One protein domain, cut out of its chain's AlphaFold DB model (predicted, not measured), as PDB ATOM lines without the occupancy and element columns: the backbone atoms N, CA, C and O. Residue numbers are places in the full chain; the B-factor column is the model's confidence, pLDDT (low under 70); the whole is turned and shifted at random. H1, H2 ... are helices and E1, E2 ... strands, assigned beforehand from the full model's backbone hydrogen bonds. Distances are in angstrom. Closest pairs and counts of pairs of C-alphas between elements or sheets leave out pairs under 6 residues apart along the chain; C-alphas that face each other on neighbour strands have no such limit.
ATOM      1  N   TYR A   3     147.904 173.098 141.984       94.38
ATOM      2  CA  TYR A   3     148.124 174.508 142.304       94.38
ATOM      3  C   TYR A   3     148.868 174.628 143.632       94.38
ATOM      4  O   TYR A   3     148.400 174.117 144.650       94.38
ATOM      5  N   ILE A   4     150.001 175.328 143.627       95.44
ATOM      6  CA  ILE A   4     150.792 175.620 144.823       95.44
ATOM      7  C   ILE A   4     150.924 177.135 144.944       95.44
ATOM      8  O   ILE A   4     151.451 177.782 144.044       95.44
ATOM      9  N   ALA A   5     150.451 177.706 146.054       95.94
ATOM     10  CA  ALA A   5     150.669 179.117 146.358       95.94
ATOM     11  C   ALA A   5     151.978 179.310 147.127       95.94
ATOM     12  O   ALA A   5     152.183 178.711 148.181       95.94
ATOM     13  N   LEU A   6     152.801 180.221 146.633       96.00
ATOM     14  CA  LEU A   6     153.928 180.821 147.320       96.00
ATOM     15  C   LEU A   6     153.515 182.233 147.740       96.00
ATOM     16  O   LEU A   6     153.025 183.022 146.930       96.00
ATOM     17  N   VAL A   7     153.706 182.554 149.016       95.94
ATOM     18  CA  VAL A   7     153.275 183.834 149.591       95.94
ATOM     19  C   VAL A   7     154.477 184.536 150.240       95.94
ATOM     20  O   VAL A   7     154.606 184.527 151.462       95.94
ATOM     21  N   PRO A   8     155.406 185.104 149.443       93.44
ATOM     22  CA  PRO A   8     156.456 185.975 149.969       93.44
ATOM     23  C   PRO A   8     155.850 187.163 150.720       93.44
ATOM     24  O   PRO A   8     154.788 187.664 150.336       93.44
ATOM     25  N   LYS A   9     156.533 187.653 151.761       93.81
ATOM     26  CA  LYS A   9     156.032 188.742 152.622       93.81
ATOM     27  C   LYS A   9     155.708 190.009 151.829       93.81
ATOM     28  O   LYS A   9     154.790 190.752 152.167       93.81
ATOM     29  N   GLU A  10     156.465 190.273 150.773       92.00
ATOM     30  CA  GLU A  10     156.300 191.420 149.889       92.00
ATOM     31  C   GLU A  10     154.948 191.375 149.173       92.00
ATOM     32  O   GLU A  10     154.236 192.379 149.164       92.00
ATOM     33  N   LEU A  11     154.560 190.199 148.666       95.62
ATOM     34  CA  LEU A  11     153.266 189.974 148.022       95.62
ATOM     35  C   LEU A  11     152.131 189.877 149.048       95.62
ATOM     36  O   LEU A  11     151.059 190.442 148.827       95.62
ATOM     37  N   GLU A  12     152.372 189.239 150.196       95.88
ATOM     38  CA  GLU A  12     151.372 189.066 151.254       95.88
ATOM     39  C   GLU A  12     150.793 190.407 151.722       95.88
ATOM     40  O   GLU A  12     149.573 190.565 151.822       95.88
ATOM     41  N   ARG A  13     151.662 191.408 151.931       95.44
ATOM     42  CA  ARG A  13     151.268 192.774 152.327       95.44
ATOM     43  C   ARG A  13     150.345 193.450 151.312       95.44
ATOM     44  O   ARG A  13     149.540 194.294 151.695       95.44
ATOM     45  N   LEU A  14     150.445 193.073 150.039       96.31
ATOM     46  CA  LEU A  14     149.602 193.565 148.947       96.31
ATOM     47  C   LEU A  14     148.347 192.698 148.733       96.31
ATOM     48  O   LEU A  14     147.510 193.007 147.887       96.31
ATOM     49  N   GLY A  15     148.192 191.610 149.494       97.31
ATOM     50  CA  GLY A  15     147.148 190.611 149.277       97.31
ATOM     51  C   GLY A  15     147.354 189.798 147.995       97.31
ATOM     52  O   GLY A  15     146.373 189.313 147.425       97.31
ATOM     53  N   LEU A  16     148.605 189.676 147.550       97.62
ATOM     54  CA  LEU A  16     149.041 188.944 146.368       97.62
ATOM     55  C   LEU A  16     149.751 187.640 146.758       97.62
ATOM     56  O   LEU A  16     150.214 187.464 147.884       97.62
ATOM     57  N   LYS A  17     149.833 186.720 145.803       97.06
ATOM     58  CA  LYS A  17     150.541 185.441 145.893       97.06
ATOM     59  C   LYS A  17     151.096 185.081 144.518       97.06
ATOM     60  O   LYS A  17     150.515 185.456 143.498       97.06
ATOM     61  N   LEU A  18     152.181 184.321 144.503       97.25
ATOM     62  CA  LEU A  18     152.664 183.654 143.304       97.25
ATOM     63  C   LEU A  18     152.112 182.225 143.299       97.25
ATOM     64  O   LEU A  18     152.169 181.537 144.311       97.25
ATOM     65  N   ALA A  19     151.557 181.768 142.188       96.75
ATOM     66  CA  ALA A  19     151.100 180.400 142.025       96.75
ATOM     67  C   ALA A  19     152.017 179.650 141.070       96.75
ATOM     68  O   ALA A  19     152.288 180.151 139.986       96.75
ATOM     69  N   VAL A  20     152.416 178.439 141.439       96.88
ATOM     70  CA  VAL A  20     152.975 177.461 140.504       96.88
ATOM     71  C   VAL A  20     151.853 176.496 140.148       96.88
ATOM     72  O   VAL A  20     151.278 175.845 141.029       96.88
ATOM     73  N   VAL A  21     151.505 176.439 138.868       95.44
ATOM     74  CA  VAL A  21     150.351 175.698 138.365       95.44
ATOM     75  C   VAL A  21     150.806 174.652 137.370       95.44
ATOM     76  O   VAL A  21     151.334 174.978 136.320       95.44
ATOM     77  N   TYR A  22     150.555 173.382 137.677       95.38
ATOM     78  CA  TYR A  22     150.743 172.305 136.713       95.38
ATOM     79  C   TYR A  22     149.434 172.022 135.969       95.38
ATOM     80  O   TYR A  22     148.421 171.606 136.559       95.38
ATOM     81  N   VAL A  23     149.456 172.255 134.660       93.19
ATOM     82  CA  VAL A  23     148.349 172.042 133.732       93.19
ATOM     83  C   VAL A  23     148.486 170.646 133.126       93.19
ATOM     84  O   VAL A  23     149.170 170.440 132.133       93.19
ATOM     85  N   HIS A  24     147.818 169.668 133.747       91.44
ATOM     86  CA  HIS A  24     147.925 168.245 133.381       91.44
ATOM     87  C   HIS A  24     147.632 167.944 131.906       91.44
ATOM     88  O   HIS A  24     148.285 167.079 131.341       91.44
ATOM     89  N   GLN A  25     146.653 168.624 131.300       92.38
ATOM     90  CA  GLN A  25     146.277 168.383 129.899       92.38
ATOM     91  C   GLN A  25     147.362 168.832 128.919       92.38
ATOM     92  O   GLN A  25     147.626 168.132 127.951       92.38
ATOM     93  N   GLU A  26     148.016 169.952 129.219       91.19
ATOM     94  CA  GLU A  26     149.053 170.545 128.372       91.19
ATOM     95  C   GLU A  26     150.456 170.025 128.716       91.19
ATOM     96  O   GLU A  26     151.421 170.361 128.038       91.19
ATOM     97  N   ASN A  27     150.584 169.224 129.786       91.50
ATOM     98  CA  ASN A  27     151.868 168.851 130.380       91.50
ATOM     99  C   ASN A  27     152.774 170.085 130.542       91.50
ATOM    100  O   ASN A  27     153.919 170.087 130.101       91.50
ATOM    101  N   ALA A  28     152.221 171.151 131.128       93.62
ATOM    102  CA  ALA A  28     152.859 172.460 131.238       93.62
ATOM    103  C   ALA A  28     152.873 172.956 132.688       93.62
ATOM    104  O   ALA A  28     151.981 172.639 133.479       93.62
ATOM    105  N   ILE A  29     153.883 173.756 133.031       96.19
ATOM    106  CA  ILE A  29     153.920 174.518 134.279       96.19
ATOM    107  C   ILE A  29     153.735 175.987 133.930       96.19
ATOM    108  O   ILE A  29     154.447 176.518 133.086       96.19
ATOM    109  N   GLU A  30     152.805 176.637 134.607       96.00
ATOM    110  CA  GLU A  30     152.578 178.072 134.529       96.00
ATOM    111  C   GLU A  30     152.854 178.721 135.885       96.00
ATOM    112  O   GLU A  30     152.644 178.121 136.945       96.00
ATOM    113  N   PHE A  31     153.294 179.972 135.849       97.19
ATOM    114  CA  PHE A  31     153.507 180.803 137.023       97.19
ATOM    115  C   PHE A  31     152.551 181.978 136.978       97.19
ATOM    116  O   PHE A  31     152.551 182.732 136.006       97.19
ATOM    117  N   TRP A  32     151.724 182.139 138.008       97.12
ATOM    118  CA  TRP A  32     150.706 183.187 138.042       97.12
ATOM    119  C   TRP A  32     150.945 184.159 139.186       97.12
ATOM    120  O   TRP A  32     151.079 183.748 140.336       97.12
ATOM    121  N   LEU A  33     150.867 185.457 138.909       97.88
ATOM    122  CA  LEU A  33     150.510 186.418 139.943       97.88
ATOM    123  C   LEU A  33     149.005 186.309 140.184       97.88
ATOM    124  O   LEU A  33     148.221 186.496 139.256       97.88
ATOM    125  N   ALA A  34     148.595 186.051 141.419       97.06
ATOM    126  CA  ALA A  34     147.194 185.972 141.812       97.06
ATOM    127  C   ALA A  34     146.940 186.793 143.082       97.06
ATOM    128  O   ALA A  34     147.862 187.118 143.830       97.06
ATOM    129  N   ALA A  35     145.679 187.128 143.344       96.94
ATOM    130  CA  ALA A  35     145.277 187.846 144.551       96.94
ATOM    131  C   ALA A  35     144.500 186.938 145.509       96.94
ATOM    132  O   ALA A  35     143.954 185.907 145.127       96.94
ATOM    133  N   ARG A  36     144.407 187.337 146.780       95.25
ATOM    134  CA  ARG A  36     143.620 186.616 147.796       95.25
ATOM    135  C   ARG A  36     142.104 186.681 147.576       95.25
ATOM    136  O   ARG A  36     141.371 185.906 148.180       95.25
ATOM    137  N   ASN A  37     141.622 187.639 146.783       95.00
ATOM    138  CA  ASN A  37     140.205 187.795 146.457       95.00
ATOM    139  C   ASN A  37     140.008 188.472 145.090       95.00
ATOM    140  O   ASN A  37     140.927 189.090 144.549       95.00
ATOM    141  N   ARG A  38     138.784 188.374 144.555       93.00
ATOM    142  CA  ARG A  38     138.421 188.886 143.222       93.00
ATOM    143  C   ARG A  38     138.541 190.404 143.095       93.00
ATOM    144  O   ARG A  38     139.034 190.881 142.084       93.00
ATOM    145  N   THR A  39     138.175 191.154 144.131       95.44
ATOM    146  CA  THR A  39     138.261 192.623 144.119       95.44
ATOM    147  C   THR A  39     139.700 193.115 143.949       95.44
ATOM    148  O   THR A  39     139.966 194.001 143.136       95.44
ATOM    149  N   LEU A  40     140.648 192.520 144.680       96.44
ATOM    150  CA  LEU A  40     142.071 192.824 144.530       96.44
ATOM    151  C   LEU A  40     142.609 192.349 143.182       96.44
ATOM    152  O   LEU A  40     143.395 193.064 142.569       96.44
ATOM    153  N   GLN A  41     142.159 191.187 142.700       96.12
ATOM    154  CA  GLN A  41     142.536 190.686 141.379       96.12
ATOM    155  C   GLN A  41     142.191 191.703 140.282       96.12
ATOM    156  O   GLN A  41     143.040 192.016 139.452       96.12
ATOM    157  N   ASP A  42     140.979 192.261 140.318       95.44
ATOM    158  CA  ASP A  42     140.531 193.269 139.354       95.44
ATOM    159  C   ASP A  42     141.319 194.577 139.490       95.44
ATOM    160  O   ASP A  42     141.773 195.131 138.492       95.44
ATOM    161  N   THR A  43     141.568 195.028 140.723       96.62
ATOM    162  CA  THR A  43     142.338 196.255 140.988       96.62
ATOM    163  C   THR A  43     143.762 196.160 140.437       96.62
ATOM    164  O   THR A  43     144.231 197.067 139.749       96.62
ATOM    165  N   PHE A  44     144.460 195.054 140.708       97.06
ATOM    166  CA  PHE A  44     145.823 194.860 140.219       97.06
ATOM    167  C   PHE A  44     145.874 194.599 138.715       97.06
ATOM    168  O   PHE A  44     146.804 195.080 138.072       97.06
ATOM    169  N   ARG A  45     144.878 193.916 138.133       96.88
ATOM    170  CA  ARG A  45     144.798 193.744 136.674       96.88
ATOM    171  C   ARG A  45     144.760 195.089 135.964       96.88
ATOM    172  O   ARG A  45     145.545 195.304 135.048       96.88
ATOM    173  N   GLU A  46     143.909 196.006 136.416       96.62
ATOM    174  CA  GLU A  46     143.841 197.342 135.820       96.62
ATOM    175  C   GLU A  46     145.110 198.163 136.093       96.62
ATOM    176  O   GLU A  46     145.602 198.829 135.186       96.62
ATOM    177  N   LYS A  47     145.713 198.063 137.291       96.19
ATOM    178  CA  LYS A  47     146.994 198.736 137.602       96.19
ATOM    179  C   LYS A  47     148.136 198.285 136.679       96.19
ATOM    180  O   LYS A  47     149.016 199.083 136.352       96.19
ATOM    181  N   LEU A  48     148.149 197.004 136.315       96.38
ATOM    182  CA  LEU A  48     149.191 196.376 135.500       96.38
ATOM    183  C   LEU A  48     148.878 196.411 133.997       96.38
ATOM    184  O   LEU A  48     149.746 196.099 133.178       96.38
ATOM    185  N   ARG A  49     147.664 196.815 133.608       95.69
ATOM    186  CA  ARG A  49     147.263 196.932 132.206       95.69
ATOM    187  C   ARG A  49     148.188 197.910 131.478       95.69
ATOM    188  O   ARG A  49     148.392 199.036 131.918       95.69
ATOM    189  N   GLY A  50     148.781 197.453 130.375       94.94
ATOM    190  CA  GLY A  50     149.756 198.228 129.599       94.94
ATOM    191  C   GLY A  50     151.168 198.311 130.199       94.94
ATOM    192  O   GLY A  50     152.022 198.941 129.588       94.94
ATOM    193  N   LYS A  51     151.428 197.688 131.360       95.25
ATOM    194  CA  LYS A  51     152.771 197.581 131.966       95.25
ATOM    195  C   LYS A  51     153.399 196.198 131.810       95.25
ATOM    196  O   LYS A  51     154.616 196.071 131.864       95.25
ATOM    197  N   VAL A  52     152.571 195.164 131.674       96.62
ATOM    198  CA  VAL A  52     153.027 193.781 131.496       96.62
ATOM    199  C   VAL A  52     153.570 193.607 130.081       96.62
ATOM    200  O   VAL A  52     152.863 193.896 129.116       96.62
ATOM    201  N   MET A  53     154.802 193.119 129.984       93.81
ATOM    202  CA  MET A  53     155.530 192.866 128.739       93.81
ATOM    203  C   MET A  53     156.007 191.411 128.705       93.81
ATOM    204  O   MET A  53     156.064 190.757 129.750       93.81
ATOM    205  N   GLU A  54     156.384 190.920 127.521       93.56
ATOM    206  CA  GLU A  54     157.010 189.600 127.375       93.56
ATOM    207  C   GLU A  54     158.213 189.441 128.333       93.56
ATOM    208  O   GLU A  54     158.963 190.402 128.526       93.56
ATOM    209  N   PRO A  55     158.399 188.259 128.955       94.69
ATOM    210  CA  PRO A  55     157.706 186.989 128.689       94.69
ATOM    211  C   PRO A  55     156.361 186.826 129.424       94.69
ATOM    212  O   PRO A  55     155.770 185.747 129.413       94.69
ATOM    213  N   TYR A  56     155.864 187.869 130.087       96.88
ATOM    214  CA  TYR A  56     154.624 187.817 130.848       96.88
ATOM    215  C   TYR A  56     153.404 188.192 130.006       96.88
ATOM    216  O   TYR A  56     153.460 189.022 129.103       96.88
ATOM    217  N   THR A  57     152.257 187.623 130.365       97.06
ATOM    218  CA  THR A  57     150.955 187.945 129.775       97.06
ATOM    219  C   THR A  57     149.998 188.435 130.853       97.06
ATOM    220  O   THR A  57     149.818 187.771 131.877       97.06
ATOM    221  N   LEU A  58     149.352 189.583 130.622       97.69
ATOM    222  CA  LEU A  58     148.225 190.032 131.441       97.69
ATOM    223  C   LEU A  58     147.012 189.144 131.141       97.69
ATOM    224  O   LEU A  58     146.595 189.025 129.991       97.69
ATOM    225  N   VAL A  59     146.429 188.539 132.172       96.88
ATOM    226  CA  VAL A  59     145.326 187.589 132.012       96.88
ATOM    227  C   VAL A  59     143.992 188.276 132.282       96.88
ATOM    228  O   VAL A  59     143.744 188.785 133.380       96.88
ATOM    229  N   GLU A  60     143.108 188.271 131.284       94.94
ATOM    230  CA  GLU A  60     141.758 188.819 131.411       94.94
ATOM    231  C   GLU A  60     140.872 187.995 132.351       94.94
ATOM    232  O   GLU A  60     141.103 186.814 132.626       94.94
ATOM    233  N   LYS A  61     139.823 188.635 132.873       90.94
ATOM    234  CA  LYS A  61     138.886 187.968 133.781       90.94
ATOM    235  C   LYS A  61     138.184 186.795 133.085       90.94
ATOM    236  O   LYS A  61     137.674 186.921 131.975       90.94
ATOM    237  N   GLY A  62     138.062 185.677 133.792       87.56
ATOM    238  CA  GLY A  62     137.320 184.514 133.319       87.56
ATOM    239  C   GLY A  62     136.910 183.594 134.460       87.56
ATOM    240  O   GLY A  62     137.459 183.641 135.567       87.56
ATOM    241  N   LYS A  63     135.910 182.748 134.203       83.38
ATOM    242  CA  LYS A  63     135.433 181.775 135.189       83.38
ATOM    243  C   LYS A  63     136.561 180.789 135.506       83.38
ATOM    244  O   LYS A  63     137.055 180.115 134.615       83.38
ATOM    245  N   GLY A  64     136.954 180.710 136.777       80.69
ATOM    246  CA  GLY A  64     138.026 179.814 137.230       80.69
ATOM    247  C   GLY A  64     139.454 180.327 137.001       80.69
ATOM    248  O   GLY A  64     140.387 179.663 137.431       80.69
ATOM    249  N   ILE A  65     139.639 181.513 136.407       85.19
ATOM    250  CA  ILE A  65     140.968 182.100 136.176       85.19
ATOM    251  C   ILE A  65     141.398 182.896 137.411       85.19
ATOM    252  O   ILE A  65     140.789 183.920 137.723       85.19
ATOM    253  N   ASP A  66     142.421 182.434 138.130       91.56
ATOM    254  CA  ASP A  66     142.975 183.136 139.306       91.56
ATOM    255  C   ASP A  66     144.132 184.086 138.941       91.56
ATOM    256  O   ASP A  66     144.489 184.972 139.716       91.56
ATOM    257  N   ALA A  67     144.687 183.947 137.734       96.56
ATOM    258  CA  ALA A  67     145.806 184.748 137.262       96.56
ATOM    259  C   ALA A  67     145.430 186.220 137.006       96.56
ATOM    260  O   ALA A  67     144.329 186.558 136.557       96.56
ATOM    261  N   ILE A  68     146.383 187.096 137.302       97.69
ATOM    262  CA  ILE A  68     146.444 188.513 136.920       97.69
ATOM    263  C   ILE A  68     147.520 188.667 135.848       97.69
ATOM    264  O   ILE A  68     147.286 189.267 134.804       97.69
ATOM    265  N   VAL A  69     148.685 188.081 136.116       97.69
ATOM    266  CA  VAL A  69     149.820 187.960 135.202       97.69
ATOM    267  C   VAL A  69     150.202 186.491 135.157       97.69
ATOM    268  O   VAL A  69     150.147 185.827 136.192       97.69
ATOM    269  N   SER A  70     150.572 185.986 133.989       96.75
ATOM    270  CA  SER A  70     151.044 184.614 133.819       96.75
ATOM    271  C   SER A  70     152.301 184.555 132.961       96.75
ATOM    272  O   SER A  70     152.517 185.422 132.116       96.75
ATOM    273  N   THR A  71     153.111 183.527 133.176       96.94
ATOM    274  CA  THR A  71     154.137 183.070 132.236       96.94
ATOM    275  C   THR A  71     154.186 181.544 132.251       96.94
ATOM    276  O   THR A  71     153.768 180.920 133.229       96.94
ATOM    277  N   THR A  72     154.659 180.941 131.164       95.62
ATOM    278  CA  THR A  72     154.789 179.484 131.029       95.62
ATOM    279  C   THR A  72     156.248 179.089 131.192       95.62
ATOM    280  O   THR A  72     157.141 179.778 130.713       95.62
ATOM    281  N   PHE A  73     156.496 177.968 131.862       95.31
ATOM    282  CA  PHE A  73     157.825 177.393 131.980       95.31
ATOM    283  C   PHE A  73     158.320 176.891 130.618       95.31
ATOM    284  O   PHE A  73     157.763 175.949 130.055       95.31
ATOM    285  N   ASP A  74     159.394 177.489 130.115       87.38
ATOM    286  CA  ASP A  74     160.019 177.173 128.825       87.38
ATOM    287  C   ASP A  74     161.223 176.215 128.944       87.38
ATOM    288  O   ASP A  74     161.711 175.687 127.946       87.38
ATOM    289  N   GLY A  75     161.669 175.907 130.167       78.62
ATOM    290  CA  GLY A  75     162.884 175.132 130.447       78.62
ATOM    291  C   GLY A  75     162.828 173.624 130.152       78.62
ATOM    292  O   GLY A  75     163.761 172.905 130.514       78.62
ATOM    293  N   GLY A  76     161.763 173.128 129.516       80.00
ATOM    294  CA  GLY A  76     161.563 171.713 129.186       80.00
ATOM    295  C   GLY A  76     161.195 170.849 130.399       80.00
ATOM    296  O   GLY A  76     161.959 170.703 131.357       80.00
ATOM    297  N   LEU A  77     160.016 170.227 130.346       86.69
ATOM    298  CA  LEU A  77     159.493 169.394 131.428       86.69
ATOM    299  C   LEU A  77     159.957 167.944 131.272       86.69
ATOM    300  O   LEU A  77     159.373 167.161 130.531       86.69
ATOM    301  N   SER A  78     161.018 167.591 132.001       85.94
ATOM    302  CA  SER A  78     161.427 166.204 132.242       85.94
ATOM    303  C   SER A  78     161.442 165.943 133.744       85.94
ATOM    304  O   SER A  78     162.064 166.681 134.509       85.94
ATOM    305  N   PHE A  79     160.756 164.878 134.153       87.44
ATOM    306  CA  PHE A  79     160.694 164.431 135.544       87.44
ATOM    307  C   PHE A  79     161.792 163.415 135.894       87.44
ATOM    308  O   PHE A  79     161.913 163.040 137.060       87.44
ATOM    309  N   ASP A  80     162.616 163.012 134.920       91.88
ATOM    310  CA  ASP A  80     163.688 162.023 135.110       91.88
ATOM    311  C   ASP A  80     164.824 162.575 135.984       91.88
ATOM    312  O   ASP A  80     165.449 161.838 136.744       91.88
ATOM    313  N   ASN A  81     165.066 163.891 135.921       89.81
ATOM    314  CA  ASN A  81     166.003 164.599 136.793       89.81
ATOM    315  C   ASN A  81     165.282 165.699 137.583       89.81
ATOM    316  O   ASN A  81     165.294 166.882 137.228       89.81
ATOM    317  N   GLN A  82     164.663 165.289 138.689       92.38
ATOM    318  CA  GLN A  82     163.869 166.170 139.545       92.38
ATOM    319  C   GLN A  82     164.686 167.331 140.119       92.38
ATOM    320  O   GLN A  82     164.185 168.449 140.173       92.38
ATOM    321  N   SER A  83     165.945 167.109 140.502       93.38
ATOM    322  CA  SER A  83     166.796 168.166 141.059       93.38
ATOM    323  C   SER A  83     167.045 169.289 140.050       93.38
ATOM    324  O   SER A  83     166.933 170.462 140.402       93.38
ATOM    325  N   SER A  84     167.324 168.946 138.789       92.44
ATOM    326  CA  SER A  84     167.510 169.936 137.719       92.44
ATOM    327  C   SER A  84     166.210 170.661 137.362       92.44
ATOM    328  O   SER A  84     166.223 171.864 137.098       92.44
ATOM    329  N   LEU A  85     165.073 169.959 137.364       94.00
ATOM    330  CA  LEU A  85     163.770 170.594 137.172       94.00
ATOM    331  C   LEU A  85     163.466 171.589 138.299       94.00
ATOM    332  O   LEU A  85     163.162 172.741 138.013       94.00
ATOM    333  N   ILE A  86     163.611 171.176 139.561       94.25
ATOM    334  CA  ILE A  86     163.372 172.036 140.729       94.25
ATOM    335  C   ILE A  86     164.261 173.281 140.682       94.25
ATOM    336  O   ILE A  86     163.754 174.375 140.899       94.25
ATOM    337  N   ALA A  87     165.551 173.133 140.359       94.56
ATOM    338  CA  ALA A  87     166.466 174.270 140.246       94.56
ATOM    339  C   ALA A  87     165.960 175.304 139.227       94.56
ATOM    340  O   ALA A  87     165.793 176.468 139.575       94.56
ATOM    341  N   ARG A  88     165.591 174.863 138.019       95.12
ATOM    342  CA  ARG A  88     165.076 175.758 136.971       95.12
ATOM    343  C   ARG A  88     163.745 176.407 137.343       95.12
ATOM    344  O   ARG A  88     163.548 177.579 137.057       95.12
ATOM    345  N   LEU A  89     162.844 175.679 138.008       95.50
ATOM    346  CA  LEU A  89     161.597 176.261 138.514       95.50
ATOM    347  C   LEU A  89     161.874 177.344 139.565       95.50
ATOM    348  O   LEU A  89     161.234 178.392 139.538       95.50
ATOM    349  N   CYS A  90     162.828 177.111 140.470       95.31
ATOM    350  CA  CYS A  90     163.265 178.110 141.442       95.31
ATOM    351  C   CYS A  90     163.876 179.341 140.762       95.31
ATOM    352  O   CYS A  90     163.545 180.455 141.164       95.31
ATOM    353  N   ASP A  91     164.696 179.159 139.725       95.12
ATOM    354  CA  ASP A  91     165.273 180.262 138.948       95.12
ATOM    355  C   ASP A  91     164.170 181.103 138.281       95.12
ATOM    356  O   ASP A  91     164.161 182.328 138.404       95.12
ATOM    357  N   THR A  92     163.173 180.459 137.657       95.44
ATOM    358  CA  THR A  92     162.013 181.157 137.074       95.44
ATOM    359  C   THR A  92     161.196 181.902 138.134       95.44
ATOM    360  O   THR A  92     160.791 183.042 137.910       95.44
ATOM    361  N   ILE A  93     160.976 181.298 139.309       96.00
ATOM    362  CA  ILE A  93     160.281 181.950 140.430       96.00
ATOM    363  C   ILE A  93     161.049 183.189 140.893       96.00
ATOM    364  O   ILE A  93     160.437 184.229 141.125       96.00
ATOM    365  N   GLN A  94     162.373 183.097 141.035       95.56
ATOM    366  CA  GLN A  94     163.202 184.223 141.465       95.56
ATOM    367  C   GLN A  94     163.177 185.368 140.450       95.56
ATOM    368  O   GLN A  94     162.967 186.512 140.855       95.56
ATOM    369  N   ALA A  95     163.317 185.062 139.157       94.94
ATOM    370  CA  ALA A  95     163.206 186.052 138.086       94.94
ATOM    371  C   ALA A  95     161.839 186.751 138.124       94.94
ATOM    372  O   ALA A  95     161.765 187.975 138.230       94.94
ATOM    373  N   MET A  96     160.754 185.974 138.186       95.12
ATOM    374  CA  MET A  96     159.403 186.528 138.242       95.12
ATOM    375  C   MET A  96     159.158 187.378 139.489       95.12
ATOM    376  O   MET A  96     158.516 188.419 139.397       95.12
ATOM    377  N   LEU A  97     159.658 186.984 140.662       94.81
ATOM    378  CA  LEU A  97     159.524 187.801 141.871       94.81
ATOM    379  C   LEU A  97     160.279 189.132 141.764       94.81
ATOM    380  O   LEU A  97     159.758 190.145 142.235       94.81
ATOM    381  N   SER A  98     161.463 189.138 141.144       94.56
ATOM    382  CA  SER A  98     162.230 190.364 140.894       94.56
ATOM    383  C   SER A  98     161.462 191.309 139.970       94.56
ATOM    384  O   SER A  98     161.181 192.446 140.349       94.56
ATOM    385  N   ASP A  99     161.019 190.808 138.816       94.81
ATOM    386  CA  ASP A  99     160.316 191.604 137.803       94.81
ATOM    387  C   ASP A  99     158.971 192.133 138.324       94.81
ATOM    388  O   ASP A  99     158.598 193.289 138.111       94.81
ATOM    389  N   LEU A 100     158.231 191.308 139.072       92.62
ATOM    390  CA  LEU A 100     156.980 191.730 139.699       92.62
ATOM    391  C   LEU A 100     157.194 192.829 140.736       92.62
ATOM    392  O   LEU A 100     156.352 193.716 140.858       92.62
ATOM    393  N   ASN A 101     158.288 192.783 141.495       90.50
ATOM    394  CA  ASN A 101     158.585 193.824 142.468       90.50
ATOM    395  C   ASN A 101     158.830 195.178 141.781       90.50
ATOM    396  O   ASN A 101     158.400 196.199 142.312       90.50
ATOM    397  N   GLU A 102     159.443 195.191 140.596       90.81
ATOM    398  CA  GLU A 102     159.592 196.401 139.776       90.81
ATOM    399  C   GLU A 102     158.246 196.879 139.208       90.81
ATOM    400  O   GLU A 102     157.927 198.063 139.282       90.81
ATOM    401  N   LEU A 103     157.409 195.962 138.711       89.44
ATOM    402  CA  LEU A 103     156.092 196.283 138.142       89.44
ATOM    403  C   LEU A 103     155.068 196.791 139.172       89.44
ATOM    404  O   LEU A 103     154.115 197.495 138.815       89.44
ATOM    405  N   LEU A 104     155.206 196.373 140.433       88.69
ATOM    406  CA  LEU A 104     154.260 196.681 141.507       88.69
ATOM    407  C   LEU A 104     154.558 197.999 142.238       88.69
ATOM    408  O   LEU A 104     153.635 198.498 142.902       88.69
ATOM    409  N   GLN A 105     155.769 198.554 142.093       80.19
ATOM    410  CA  GLN A 105     156.115 199.916 142.529       80.19
ATOM    411  C   GLN A 105     155.293 200.967 141.762       80.19
ATOM    412  O   GLN A 105     154.836 201.920 142.431       80.19
TER     413      GLN A 105
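Overview. This is residues 3 to 105 of the 105 residues of an uncharacterized protein of bioreactor metagenome (UniProt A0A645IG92). A strongly twisted sheet of four strands has the long helix H3 slanting over one face, while H2 packs at one end of the sheet, over E3 and E4, and the short H1 lies beside the strands. H3 runs along the longest axis, and residues 78 to 84 stick out at its beginning. The printed part has 103 residues with three named helices and four named strands, in the order E1 H1 E2 E3 H2 E4 H3; the sheet runs E1 E2 E3 E4, antiparallel throughout. The class is mixed, helices and strands, and the whole is compact, with a radius of gyration of the C-alphas of 13.5 A and spans of 41 by 27 by 23 A.

Along the chain. Find C-alpha 3 at (148.124, 174.508, 142.304), where E1, residues 3 to 6, begins its 9.9 A. Look next at E2, residues 16 to 23, 21.1 A long, E3, residues 28 to 35, 21.7 A, and E4, residues 67 to 72, 12.1 A. H1 is residues 9 to 12, 4.9 A, and H2 is residues 38 to 48, 15.2 A. From C-alpha 82 at (163.869, 166.170, 139.545), H3 runs 32.0 A to C-alpha 104 at (154.260, 196.681, 141.507).

Arrangement. Begin at the hairpin of E2 and E3, where N 19 and O 32 are 2.8 A apart, within hydrogen-bond range. Edge strand E1 is antiparallel to E2, with N 6 and O 18 at 2.7 A. Edge strand E4 is antiparallel to E3, with N 68 and O 33 at 2.7 A. H2 and H3 lie on one face of the sheet, an arrangement of two layers, helices over strands. H3 is over E2 and E3 at a height over the sheet of 9.2 A; its closest C-alphas with E3, those of Phe 31 and Ile 93, are 7.7 A apart. H2 has a height of 8.0 A, over E3 and, only just, with 3 C-alphas, over E4; the closest C-alphas of H2 and E4, those of Arg 45 and Ile 68, are 5.5 A apart. H2 and H3 are close but not clearly touching, with Leu 48 and Leu 103 as the closest C-alphas at 7.4 A, and about perpendicular at 74 degrees. H1 is on the sheet, over none of its strands, on the same face as H3. In H2 and H3 every O i to N i+4 pair is within hydrogen-bond range; H1 is too short for one.

Size, cuts and confidence. The two C-alphas farthest apart, those of Thr 39 and Asp 80, are 40.8 A apart. The printed part has no cut. The link from H2 to E4 is long, with 18 residues, and its residues 57 to 58 pair antiparallel with residues 69 to 70 of E4. The mean pLDDT of the printed part is 93.8, and no printed residue is under 70.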